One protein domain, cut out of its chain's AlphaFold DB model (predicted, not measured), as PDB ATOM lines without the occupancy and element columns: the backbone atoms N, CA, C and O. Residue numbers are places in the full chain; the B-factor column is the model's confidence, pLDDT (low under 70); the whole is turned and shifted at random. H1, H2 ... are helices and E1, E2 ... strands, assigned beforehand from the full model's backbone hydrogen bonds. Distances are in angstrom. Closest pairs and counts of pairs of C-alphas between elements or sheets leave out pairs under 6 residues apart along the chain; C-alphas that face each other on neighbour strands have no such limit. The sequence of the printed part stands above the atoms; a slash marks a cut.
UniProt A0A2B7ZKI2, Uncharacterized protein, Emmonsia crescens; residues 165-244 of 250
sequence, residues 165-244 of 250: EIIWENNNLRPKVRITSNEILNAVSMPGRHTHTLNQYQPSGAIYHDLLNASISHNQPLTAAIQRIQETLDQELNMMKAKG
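What this domain is: This is residues 165 to 244 of the 250 residues of an uncharacterized protein of Emmonsia crescens (UniProt A0A2B7ZKI2). One long helix, H3, runs most of the length of the domain, and H2 folds back beside it as a helical hairpin; a small strand hairpin, E1 and E2, packs close to both, and short H1 crosses near one end. A long unnamed stretch, residues 189 to 203, loops from H1 back to E2, where residues 202 to 203 pair with residues 176 to 177. The 80 printed residues, mostly helix by their named elements, give E1, E2, H1, H2, H3 in chain order, with the sheet E1 - E2 antiparallel. The whole is compact, with a radius of gyration of the C-alphas of 13.1 A, yet elongated in outline, 39 by 24 by 18 A.

Where its parts are: E1, residues 165 to 167, begins at C-alpha 165 (22.080, 77.256, 8.099). E2 is residues 176 to 179, 10.7 A long. H1 is residues 182 to 188, 9.9 A. H2 is residues 204 to 213, 14.5 A. H3, residues 220 to 242, 33.2 A, ends at C-alpha 242 (31.907, 67.980, -11.715).

How they stand to each other: E1 and E2 form an antiparallel hairpin, with N 165 and O 178 2.9 A apart and N 167 and O 176 2.8 A apart, within hydrogen-bond range. The closest C-alphas of E2 and H2, Val 177 and Ser 204, are 5.6 A apart. E1 and H3 are near each other; E1 is apart from H1 and H2. H1 and H2 only just touch, with 3 pairs of C-alphas within 8 A, closest Val 188 and Leu 211 at 6.0 A, about perpendicular at 74 degrees. H1 and H3 are close but not clearly touching, closest C-alphas Ile 184 and Leu 222 at 6.2 A. H2 and H3 touch, closest C-alphas Ser 204 and Ile 229 at 6.3 A, opposite ways at a shallow tilt of 33 degrees, only just short of steep. In H1, H2 and H3 every O i to N i+4 pair is within hydrogen-bond range.

The domain as a whole: The C-alphas farthest apart, Pro 191 and Ala 242, are 39.9 A apart. The printed part has no cut. The link H1 to H2 is long, 15 residues. The mean pLDDT of the printed part is 71.4; residues 170 to 171, 187 to 199 and 213 to 221 are under 70.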
ATOM      1  N   GLU A 165      20.740  77.780   7.855       81.38
ATOM      2  CA  GLU A 165      22.080  77.256   8.099       81.38
ATOM      3  C   GLU A 165      22.371  76.103   7.137       81.38
ATOM      4  O   GLU A 165      21.567  75.178   7.005       81.38
ATOM      5  N   ILE A 166      23.526  76.155   6.469       81.81
ATOM      6  CA  ILE A 166      23.960  75.161   5.481       81.81
ATOM      7  C   ILE A 166      25.306  74.594   5.920       81.81
ATOM      8  O   ILE A 166      26.273  75.337   6.086       81.81
ATOM      9  N   ILE A 167      25.385  73.272   6.045       82.12
ATOM     10  CA  ILE A 167      26.628  72.546   6.294       82.12
ATOM     11  C   ILE A 167      27.001  71.728   5.064       82.12
ATOM     12  O   ILE A 167      26.246  70.870   4.603       82.12
ATOM     13  N   TRP A 168      28.230  71.945   4.604       79.81
ATOM     14  CA  TRP A 168      28.920  71.083   3.655       79.81
ATOM     15  C   TRP A 168      29.893  70.196   4.428       79.81
ATOM     16  O   TRP A 168      30.941  70.651   4.882       79.81
ATOM     17  N   GLU A 169      29.537  68.929   4.623       76.31
ATOM     18  CA  GLU A 169      30.462  67.964   5.216       76.31
ATOM     19  C   GLU A 169      31.601  67.674   4.229       76.31
ATOM     20  O   GLU A 169      31.374  67.528   3.026       76.31
ATOM     21  N   ASN A 170      32.838  67.579   4.724       64.50
ATOM     22  CA  ASN A 170      34.003  67.322   3.880       64.50
ATOM     23  C   ASN A 170      33.783  66.084   2.999       64.50
ATOM     24  O   ASN A 170      33.412  65.018   3.484       64.50
ATOM     25  N   ASN A 171      34.050  66.231   1.699       66.12
ATOM     26  CA  ASN A 171      33.839  65.230   0.645       66.12
ATOM     27  C   ASN A 171      32.382  64.868   0.325       66.12
ATOM     28  O   ASN A 171      32.166  64.165  -0.666       66.12
ATOM     29  N   ASN A 172      31.400  65.372   1.073       71.94
ATOM     30  CA  ASN A 172      29.993  65.172   0.767       71.94
ATOM     31  C   ASN A 172      29.539  66.189  -0.290       71.94
ATOM     32  O   ASN A 172      29.720  67.395  -0.138       71.94
ATOM     33  N   LEU A 173      28.984  65.684  -1.391       73.69
ATOM     34  CA  LEU A 173      28.457  66.510  -2.478       73.69
ATOM     35  C   LEU A 173      27.095  67.111  -2.151       73.69
ATOM     36  O   LEU A 173      26.659  68.019  -2.849       73.69
ATOM     37  N   ARG A 174      26.428  66.584  -1.121       78.44
ATOM     38  CA  ARG A 174      25.073  66.961  -0.749       78.44
ATOM     39  C   ARG A 174      25.101  67.707   0.579       78.44
ATOM     40  O   ARG A 174      25.463  67.106   1.598       78.44
ATOM     41  N   PRO A 175      24.756  68.997   0.586       79.12
ATOM     42  CA  PRO A 175      24.728  69.782   1.802       79.12
ATOM     43  C   PRO A 175      23.543  69.384   2.676       79.12
ATOM     44  O   PRO A 175      22.510  68.899   2.204       79.12
ATOM     45  N   LYS A 176      23.693  69.627   3.973       81.69
ATOM     46  CA  LYS A 176      22.597  69.547   4.931       81.69
ATOM     47  C   LYS A 176      22.171  70.952   5.307       81.69
ATOM     48  O   LYS A 176      23.011  71.804   5.582       81.69
ATOM     49  N   VAL A 177      20.868  71.169   5.350       81.38
ATOM     50  CA  VAL A 177      20.265  72.478   5.574       81.38
ATOM     51  C   VAL A 177      19.357  72.422   6.797       81.38
ATOM     52  O   VAL A 177      18.775  71.377   7.092       81.38
ATOM     53  N   ARG A 178      19.258  73.534   7.525       81.12
ATOM     54  CA  ARG A 178      18.362  73.719   8.671       81.12
ATOM     55  C   ARG A 178      17.764  75.127   8.659       81.12
ATOM     56  O   ARG A 178      18.472  76.093   8.395       81.12
ATOM     57  N   ILE A 179      16.490  75.248   9.035       80.06
ATOM     58  CA  ILE A 179      15.842  76.544   9.290       80.06
ATOM     59  C   ILE A 179      16.112  76.966  10.741       80.06
ATOM     60  O   ILE A 179      15.831  76.202  11.668       80.06
ATOM     61  N   THR A 180      16.633  78.176  10.955       79.00
ATOM     62  CA  THR A 180      16.933  78.718  12.298       79.00
ATOM     63  C   THR A 180      15.867  79.695  12.805       79.00
ATOM     64  O   THR A 180      15.797  79.969  14.002       79.00
ATOM     65  N   SER A 181      14.988  80.187  11.926       79.56
ATOM     66  CA  SER A 181      13.896  81.099  12.284       79.56
ATOM     67  C   SER A 181      12.649  80.370  12.778       79.56
ATOM     68  O   SER A 181      12.013  79.644  12.013       79.56
ATOM     69  N   ASN A 182      12.200  80.674  13.996       74.94
ATOM     70  CA  ASN A 182      10.897  80.216  14.489       74.94
ATOM     71  C   ASN A 182       9.722  80.773  13.665       74.94
ATOM     72  O   ASN A 182       8.703  80.106  13.522       74.94
ATOM     73  N   GLU A 183       9.862  81.967  13.085       72.38
ATOM     74  CA  GLU A 183       8.829  82.574  12.232       72.38
ATOM     75  C   GLU A 183       8.646  81.789  10.931       72.38
ATOM     76  O   GLU A 183       7.518  81.514  10.528       72.38
ATOM     77  N   ILE A 184       9.758  81.379  10.309       74.38
ATOM     78  CA  ILE A 184       9.721  80.548   9.103       74.38
ATOM     79  C   ILE A 184       9.194  79.171   9.483       74.38
ATOM     80  O   ILE A 184       8.248  78.716   8.855       74.38
ATOM     81  N   LEU A 185       9.708  78.552  10.555       74.94
ATOM     82  CA  LEU A 185       9.218  77.259  11.045       74.94
ATOM     83  C   LEU A 185       7.698  77.256  11.240       74.94
ATOM     84  O   LEU A 185       7.036  76.328  10.784       74.94
ATOM     85  N   ASN A 186       7.132  78.306  11.836       70.81
ATOM     86  CA  ASN A 186       5.686  78.446  12.007       70.81
ATOM     87  C   ASN A 186       4.940  78.608  10.670       70.81
ATOM     88  O   ASN A 186       3.854  78.061  10.524       70.81
ATOM     89  N   ALA A 187       5.516  79.305   9.685       68.25
ATOM     90  CA  ALA A 187       4.914  79.475   8.359       68.25
ATOM     91  C   ALA A 187       4.904  78.177   7.525       68.25
ATOM     92  O   ALA A 187       3.947  77.916   6.798       68.25
ATOM     93  N   VAL A 188       5.935  77.335   7.656       67.94
ATOM     94  CA  VAL A 188       5.986  75.998   7.026       67.94
ATOM     95  C   VAL A 188       5.269  74.908   7.831       67.94
ATOM     96  O   VAL A 188       5.151  73.769   7.372       67.94
ATOM     97  N   SER A 189       4.773  75.224   9.029       65.06
ATOM     98  CA  SER A 189       4.085  74.266   9.896       65.06
ATOM     99  C   SER A 189       2.682  73.949   9.375       65.06
ATOM    100  O   SER A 189       1.704  74.602   9.726       65.06
ATOM    101  N   MET A 190       2.570  72.902   8.558       57.16
ATOM    102  CA  MET A 190       1.283  72.359   8.118       57.16
ATOM    103  C   MET A 190       0.677  71.416   9.175       57.16
ATOM    104  O   MET A 190       1.400  70.579   9.729       57.16
ATOM    105  N   PRO A 191      -0.648  71.465   9.424       46.47
ATOM    106  CA  PRO A 191      -1.322  70.487  10.275       46.47
ATOM    107  C   PRO A 191      -1.085  69.057   9.760       46.47
ATOM    108  O   PRO A 191      -1.356  68.762   8.599       46.47
ATOM    109  N   GLY A 192      -0.577  68.167  10.619       51.56
ATOM    110  CA  GLY A 192      -0.309  66.757  10.282       51.56
ATOM    111  C   GLY A 192       1.136  66.432   9.887       51.56
ATOM    112  O   GLY A 192       1.458  65.260   9.703       51.56
ATOM    113  N   ARG A 193       2.028  67.427   9.809       53.31
ATOM    114  CA  ARG A 193       3.468  67.217   9.594       53.31
ATOM    115  C   ARG A 193       4.225  67.562  10.873       53.31
ATOM    116  O   ARG A 193       3.973  68.597  11.482       53.31
ATOM    117  N   HIS A 194       5.127  66.687  11.314       51.69
ATOM    118  CA  HIS A 194       5.916  66.938  12.518       51.69
ATOM    119  C   HIS A 194       6.842  68.140  12.289       51.69
ATOM    120  O   HIS A 194       7.846  68.060  11.590       51.69
ATOM    121  N   THR A 195       6.511  69.263  12.916       50.22
ATOM    122  CA  THR A 195       7.275  70.521  12.902       50.22
ATOM    123  C   THR A 195       8.693  70.376  13.468       50.22
ATOM    124  O   THR A 195       9.552  71.222  13.238       50.22
ATOM    125  N   HIS A 196       8.972  69.270  14.162       50.62
ATOM    126  CA  HIS A 196      10.256  68.957  14.788       50.62
ATOM    127  C   HIS A 196      11.358  68.461  13.846       50.62
ATOM    128  O   HIS A 196      12.461  68.206  14.318       50.62
ATOM    129  N   THR A 197      11.109  68.315  12.540       61.38
ATOM    130  CA  THR A 197      12.170  67.888  11.612       61.38
ATOM    131  C   THR A 197      12.880  69.083  10.963       61.38
ATOM    132  O   THR A 197      14.082  69.028  10.733       61.38
ATOM    133  N   LEU A 198      12.189  70.196  10.690       64.75
ATOM    134  CA  LEU A 198      12.731  71.330   9.908       64.75
ATOM    135  C   LEU A 198      13.798  72.166  10.639       64.75
ATOM    136  O   LEU A 198      14.567  72.893  10.010       64.75
ATOM    137  N   ASN A 199      13.863  72.034  11.964       67.12
ATOM    138  CA  ASN A 199      14.923  72.586  12.809       67.12
ATOM    139  C   ASN A 199      16.107  71.611  12.989       67.12
ATOM    140  O   ASN A 199      16.987  71.847  13.817       67.12
ATOM    141  N   GLN A 200      16.130  70.507  12.241       75.81
ATOM    142  CA  GLN A 200      17.247  69.572  12.156       75.81
ATOM    143  C   GLN A 200      17.852  69.611  10.756       75.81
ATOM    144  O   GLN A 200      17.211  70.015   9.788       75.81
ATOM    145  N   TYR A 201      19.102  69.167  10.666       79.00
ATOM    146  CA  TYR A 201      19.820  69.058   9.407       79.00
ATOM    147  C   TYR A 201      19.174  68.026   8.484       79.00
ATOM    148  O   TYR A 201      19.123  66.840   8.807       79.00
ATOM    149  N   GLN A 202      18.725  68.480   7.317       76.19
ATOM    150  CA  GLN A 202      18.057  67.661   6.309       76.19
ATOM    151  C   GLN A 202      18.586  67.947   4.899       76.19
ATOM    152  O   GLN A 202      19.235  68.973   4.684       76.19
ATOM    153  N   PRO A 203      18.310  67.070   3.917       76.25
ATOM    154  CA  PRO A 203      18.606  67.355   2.519       76.25
ATOM    155  C   PRO A 203      17.892  68.625   2.039       76.25
ATOM    156  O   PRO A 203      16.703  68.816   2.312       76.25
ATOM    157  N   SER A 204      18.595  69.447   1.259       74.56
ATOM    158  CA  SER A 204      18.095  70.722   0.722       74.56
ATOM    159  C   SER A 204      16.753  70.588  -0.002       74.56
ATOM    160  O   SER A 204      15.876  71.433   0.155       74.56
ATOM    161  N   GLY A 205      16.553  69.496  -0.751       70.94
ATOM    162  CA  GLY A 205      15.328  69.264  -1.521       70.94
ATOM    163  C   GLY A 205      14.074  69.081  -0.661       70.94
ATOM    164  O   GLY A 205      13.001  69.547  -1.042       70.94
ATOM    165  N   ALA A 206      14.205  68.456   0.515       73.31
ATOM    166  CA  ALA A 206      13.082  68.263   1.431       73.31
ATOM    167  C   ALA A 206      12.599  69.611   1.984       73.31
ATOM    168  O   ALA A 206      11.413  69.920   1.914       73.31
ATOM    169  N   ILE A 207      13.536  70.449   2.437       74.12
ATOM    170  CA  ILE A 207      13.217  71.776   2.972       74.12
ATOM    171  C   ILE A 207      12.689  72.696   1.866       74.12
ATOM    172  O   ILE A 207      11.729  73.427   2.093       74.12
ATOM    173  N   TYR A 208      13.251  72.628   0.656       74.06
ATOM    174  CA  TYR A 208      12.780  73.421  -0.480       74.06
ATOM    175  C   TYR A 208      11.307  73.156  -0.807       74.06
ATOM    176  O   TYR A 208      10.519  74.093  -0.935       74.06
ATOM    177  N   HIS A 209      10.916  71.881  -0.882       74.00
ATOM    178  CA  HIS A 209       9.524  71.492  -1.100       74.00
ATOM    179  C   HIS A 209       8.594  72.065  -0.021       74.00
ATOM    180  O   HIS A 209       7.472  72.476  -0.311       74.00
ATOM    181  N   ASP A 210       9.056  72.113   1.223       72.06
ATOM    182  CA  ASP A 210       8.245  72.589   2.337       72.06
ATOM    183  C   ASP A 210       8.090  74.100   2.308       72.06
ATOM    184  O   ASP A 210       6.968  74.586   2.411       72.06
ATOM    185  N   LEU A 211       9.178  74.837   2.064       73.94
ATOM    186  CA  LEU A 211       9.139  76.291   1.916       73.94
ATOM    187  C   LEU A 211       8.232  76.735   0.759       73.94
ATOM    188  O   LEU A 211       7.546  77.743   0.893       73.94
ATOM    189  N   LEU A 212       8.181  75.977  -0.342       71.81
ATOM    190  CA  LEU A 212       7.266  76.255  -1.458       71.81
ATOM    191  C   LEU A 212       5.792  76.014  -1.107       71.81
ATOM    192  O   LEU A 212       4.916  76.680  -1.654       71.81
ATOM    193  N   ASN A 213       5.517  75.057  -0.219       68.56
ATOM    194  CA  ASN A 213       4.164  74.749   0.248       68.56
ATOM    195  C   ASN A 213       3.731  75.605   1.443       68.56
ATOM    196  O   ASN A 213       2.569  75.535   1.853       68.56
ATOM    197  N   ALA A 214       4.644  76.398   2.011       66.12
ATOM    198  CA  ALA A 214       4.320  77.357   3.047       66.12
ATOM    199  C   ALA A 214       3.235  78.295   2.520       66.12
ATOM    200  O   ALA A 214       3.406  79.010   1.530       66.12
ATOM    201  N   SER A 215       2.091  78.284   3.191       52.38
ATOM    202  CA  SER A 215       1.080  79.287   2.921       52.38
ATOM    203  C   SER A 215       1.641  80.611   3.427       52.38
ATOM    204  O   SER A 215       1.905  80.723   4.620       52.38
ATOM    205  N   ILE A 216       1.789  81.604   2.549       54.59
ATOM    206  CA  ILE A 216       1.277  82.979   2.720       54.59
ATOM    207  C   ILE A 216       2.167  84.025   2.023       54.59
ATOM    208  O   ILE A 216       3.395  84.006   2.044       54.59
ATOM    209  N   SER A 217       1.446  84.979   1.438       48.62
ATOM    210  CA  SER A 217       1.844  86.286   0.930       48.62
ATOM    211  C   SER A 217       2.932  87.017   1.735       48.62
ATOM    212  O   SER A 217       2.785  87.248   2.933       48.62
ATOM    213  N   HIS A 218       3.945  87.512   1.020       53.31
ATOM    214  CA  HIS A 218       4.794  88.653   1.396       53.31
ATOM    215  C   HIS A 218       5.608  88.548   2.704       53.31
ATOM    216  O   HIS A 218       5.723  89.531   3.433       53.31
ATOM    217  N   ASN A 219       6.242  87.405   2.988       64.38
ATOM    218  CA  ASN A 219       7.251  87.315   4.051       64.38
ATOM    219  C   ASN A 219       8.671  87.378   3.453       64.38
ATOM    220  O   ASN A 219       9.165  86.396   2.907       64.38
ATOM    221  N   GLN A 220       9.320  88.545   3.529       67.88
ATOM    222  CA  GLN A 220      10.655  88.785   2.957       67.88
ATOM    223  C   GLN A 220      11.723  87.777   3.458       67.88
ATOM    224  O   GLN A 220      12.432  87.222   2.618       67.88
ATOM    225  N   PRO A 221      11.805  87.449   4.766       69.12
ATOM    226  CA  PRO A 221      12.621  86.337   5.270       69.12
ATOM    227  C   PRO A 221      12.342  84.970   4.629       69.12
ATOM    228  O   PRO A 221      13.271  84.208   4.380       69.12
ATOM    229  N   LEU A 222      11.078  84.642   4.338       71.56
ATOM    230  CA  LEU A 222      10.723  83.375   3.685       71.56
ATOM    231  C   LEU A 222      11.224  83.344   2.235       71.56
ATOM    232  O   LEU A 222      11.776  82.336   1.799       71.56
ATOM    233  N   THR A 223      11.080  84.453   1.509       72.94
ATOM    234  CA  THR A 223      11.616  84.594   0.147       72.94
ATOM    235  C   THR A 223      13.137  84.437   0.130       72.94
ATOM    236  O   THR A 223      13.665  83.696  -0.697       72.94
ATOM    237  N   ALA A 224      13.835  85.068   1.080       73.81
ATOM    238  CA  ALA A 224      15.284  84.943   1.221       73.81
ATOM    239  C   ALA A 224      15.713  83.502   1.546       73.81
ATOM    240  O   ALA A 224      16.647  82.982   0.937       73.81
ATOM    241  N   ALA A 225      14.981  82.815   2.429       75.12
ATOM    242  CA  ALA A 225      15.214  81.408   2.742       75.12
ATOM    243  C   ALA A 225      15.025  80.487   1.524       75.12
ATOM    244  O   ALA A 225      15.851  79.608   1.279       75.12
ATOM    245  N   ILE A 226      13.966  80.699   0.732       76.69
ATOM    246  CA  ILE A 226      13.719  79.942  -0.507       76.69
ATOM    247  C   ILE A 226      14.883  80.128  -1.479       76.69
ATOM    248  O   ILE A 226      15.432  79.141  -1.971       76.69
ATOM    249  N   GLN A 227      15.289  81.377  -1.713       76.00
ATOM    250  CA  GLN A 227      16.392  81.701  -2.612       76.00
ATOM    251  C   GLN A 227      17.702  81.055  -2.150       76.00
ATOM    252  O   GLN A 227      18.410  80.433  -2.943       76.00
ATOM    253  N   ARG A 228      17.997  81.115  -0.849       79.25
ATOM    254  CA  ARG A 228      19.204  80.518  -0.276       79.25
ATOM    255  C   ARG A 228      19.279  79.005  -0.499       79.25
ATOM    256  O   ARG A 228      20.347  78.463  -0.800       79.25
ATOM    257  N   ILE A 229      18.149  78.311  -0.373       76.19
ATOM    258  CA  ILE A 229      18.085  76.863  -0.612       76.19
ATOM    259  C   ILE A 229      18.168  76.532  -2.106       76.19
ATOM    260  O   ILE A 229      18.802  75.538  -2.457       76.19
ATOM    261  N   GLN A 230      17.612  77.369  -2.988       76.44
ATOM    262  CA  GLN A 230      17.787  77.220  -4.439       76.44
ATOM    263  C   GLN A 230      19.263  77.310  -4.838       76.44
ATOM    264  O   GLN A 230      19.772  76.396  -5.480       76.44
ATOM    265  N   GLU A 231      19.974  78.341  -4.375       78.12
ATOM    266  CA  GLU A 231      21.414  78.500  -4.628       78.12
ATOM    267  C   GLU A 231      22.217  77.282  -4.143       78.12
ATOM    268  O   GLU A 231      23.162  76.834  -4.794       78.12
ATOM    269  N   THR A 232      21.806  76.710  -3.012       74.62
ATOM    270  CA  THR A 232      22.431  75.520  -2.426       74.62
ATOM    271  C   THR A 232      22.199  74.266  -3.274       74.62
ATOM    272  O   THR A 232      23.127  73.482  -3.472       74.62
ATOM    273  N   LEU A 233      20.983  74.079  -3.798       76.94
ATOM    274  CA  LEU A 233      20.643  72.980  -4.708       76.94
ATOM    275  C   LEU A 233      21.381  73.098  -6.048       76.94
ATOM    276  O   LEU A 233      21.874  72.098  -6.572       76.94
ATOM    277  N   ASP A 234      21.513  74.314  -6.576       77.56
ATOM    278  CA  ASP A 234      22.286  74.573  -7.793       77.56
ATOM    279  C   ASP A 234      23.772  74.258  -7.580       77.56
ATOM    280  O   ASP A 234      24.418  73.628  -8.426       77.56
ATOM    281  N   GLN A 235      24.318  74.636  -6.420       75.62
ATOM    282  CA  GLN A 235      25.690  74.309  -6.046       75.62
ATOM    283  C   GLN A 235      25.893  72.793  -5.886       75.62
ATOM    284  O   GLN A 235      26.873  72.262  -6.411       75.62
ATOM    285  N   GLU A 236      24.962  72.085  -5.236       78.94
ATOM    286  CA  GLU A 236      24.963  70.617  -5.137       78.94
ATOM    287  C   GLU A 236      25.000  69.986  -6.534       78.94
ATOM    288  O   GLU A 236      25.886  69.182  -6.837       78.94
ATOM    289  N   LEU A 237      24.102  70.413  -7.426       78.06
ATOM    290  CA  LEU A 237      24.015  69.900  -8.789       78.06
ATOM    291  C   LEU A 237      25.306  70.143  -9.582       78.06
ATOM    292  O   LEU A 237      25.773  69.258 -10.305       78.06
ATOM    293  N   ASN A 238      25.903  71.325  -9.449       78.25
ATOM    294  CA  ASN A 238      27.162  71.661 -10.110       78.25
ATOM    295  C   ASN A 238      28.322  70.794  -9.600       78.25
ATOM    296  O   ASN A 238      29.118  70.296 -10.401       78.25
ATOM    297  N   MET A 239      28.390  70.538  -8.292       76.31
ATOM    298  CA  MET A 239      29.413  69.661  -7.715       76.31
ATOM    299  C   MET A 239      29.202  68.189  -8.103       76.31
ATOM    300  O   MET A 239      30.177  67.491  -8.394       76.31
ATOM    301  N   MET A 240      27.951  67.725  -8.180       77.12
ATOM    302  CA  MET A 240      27.610  66.387  -8.683       77.12
ATOM    303  C   MET A 240      28.037  66.201 -10.140       77.12
ATOM    304  O   MET A 240      28.685  65.204 -10.467       77.12
ATOM    305  N   LYS A 241      27.759  67.189 -11.004       76.69
ATOM    306  CA  LYS A 241      28.215  67.194 -12.405       76.69
ATOM    307  C   LYS A 241      29.739  67.126 -12.498       76.69
ATOM    308  O   LYS A 241      30.259  66.301 -13.243       76.69
ATOM    309  N   ALA A 242      30.446  67.940 -11.713       77.31
ATOM    310  CA  ALA A 242      31.907  67.980 -11.715       77.31
ATOM    311  C   ALA A 242      32.548  66.648 -11.282       77.31
ATOM    312  O   ALA A 242      33.601  66.283 -11.798       77.31
ATOM    313  N   LYS A 243      31.913  65.902 -10.365       79.50
ATOM    314  CA  LYS A 243      32.408  64.594  -9.899       79.50
ATOM    315  C   LYS A 243      31.828  63.390 -10.651       79.50
ATOM    316  O   LYS A 243      32.152  62.256 -10.304       79.50
ATOM    317  N   GLY A 244      30.993  63.609 -11.670       76.12
ATOM    318  CA  GLY A 244      30.351  62.529 -12.425       76.12
ATOM    319  C   GLY A 244      29.392  61.674 -11.586       76.12
ATOM    320  O   GLY A 244      29.149  60.513 -11.924       76.12
TER     321      GLY A 244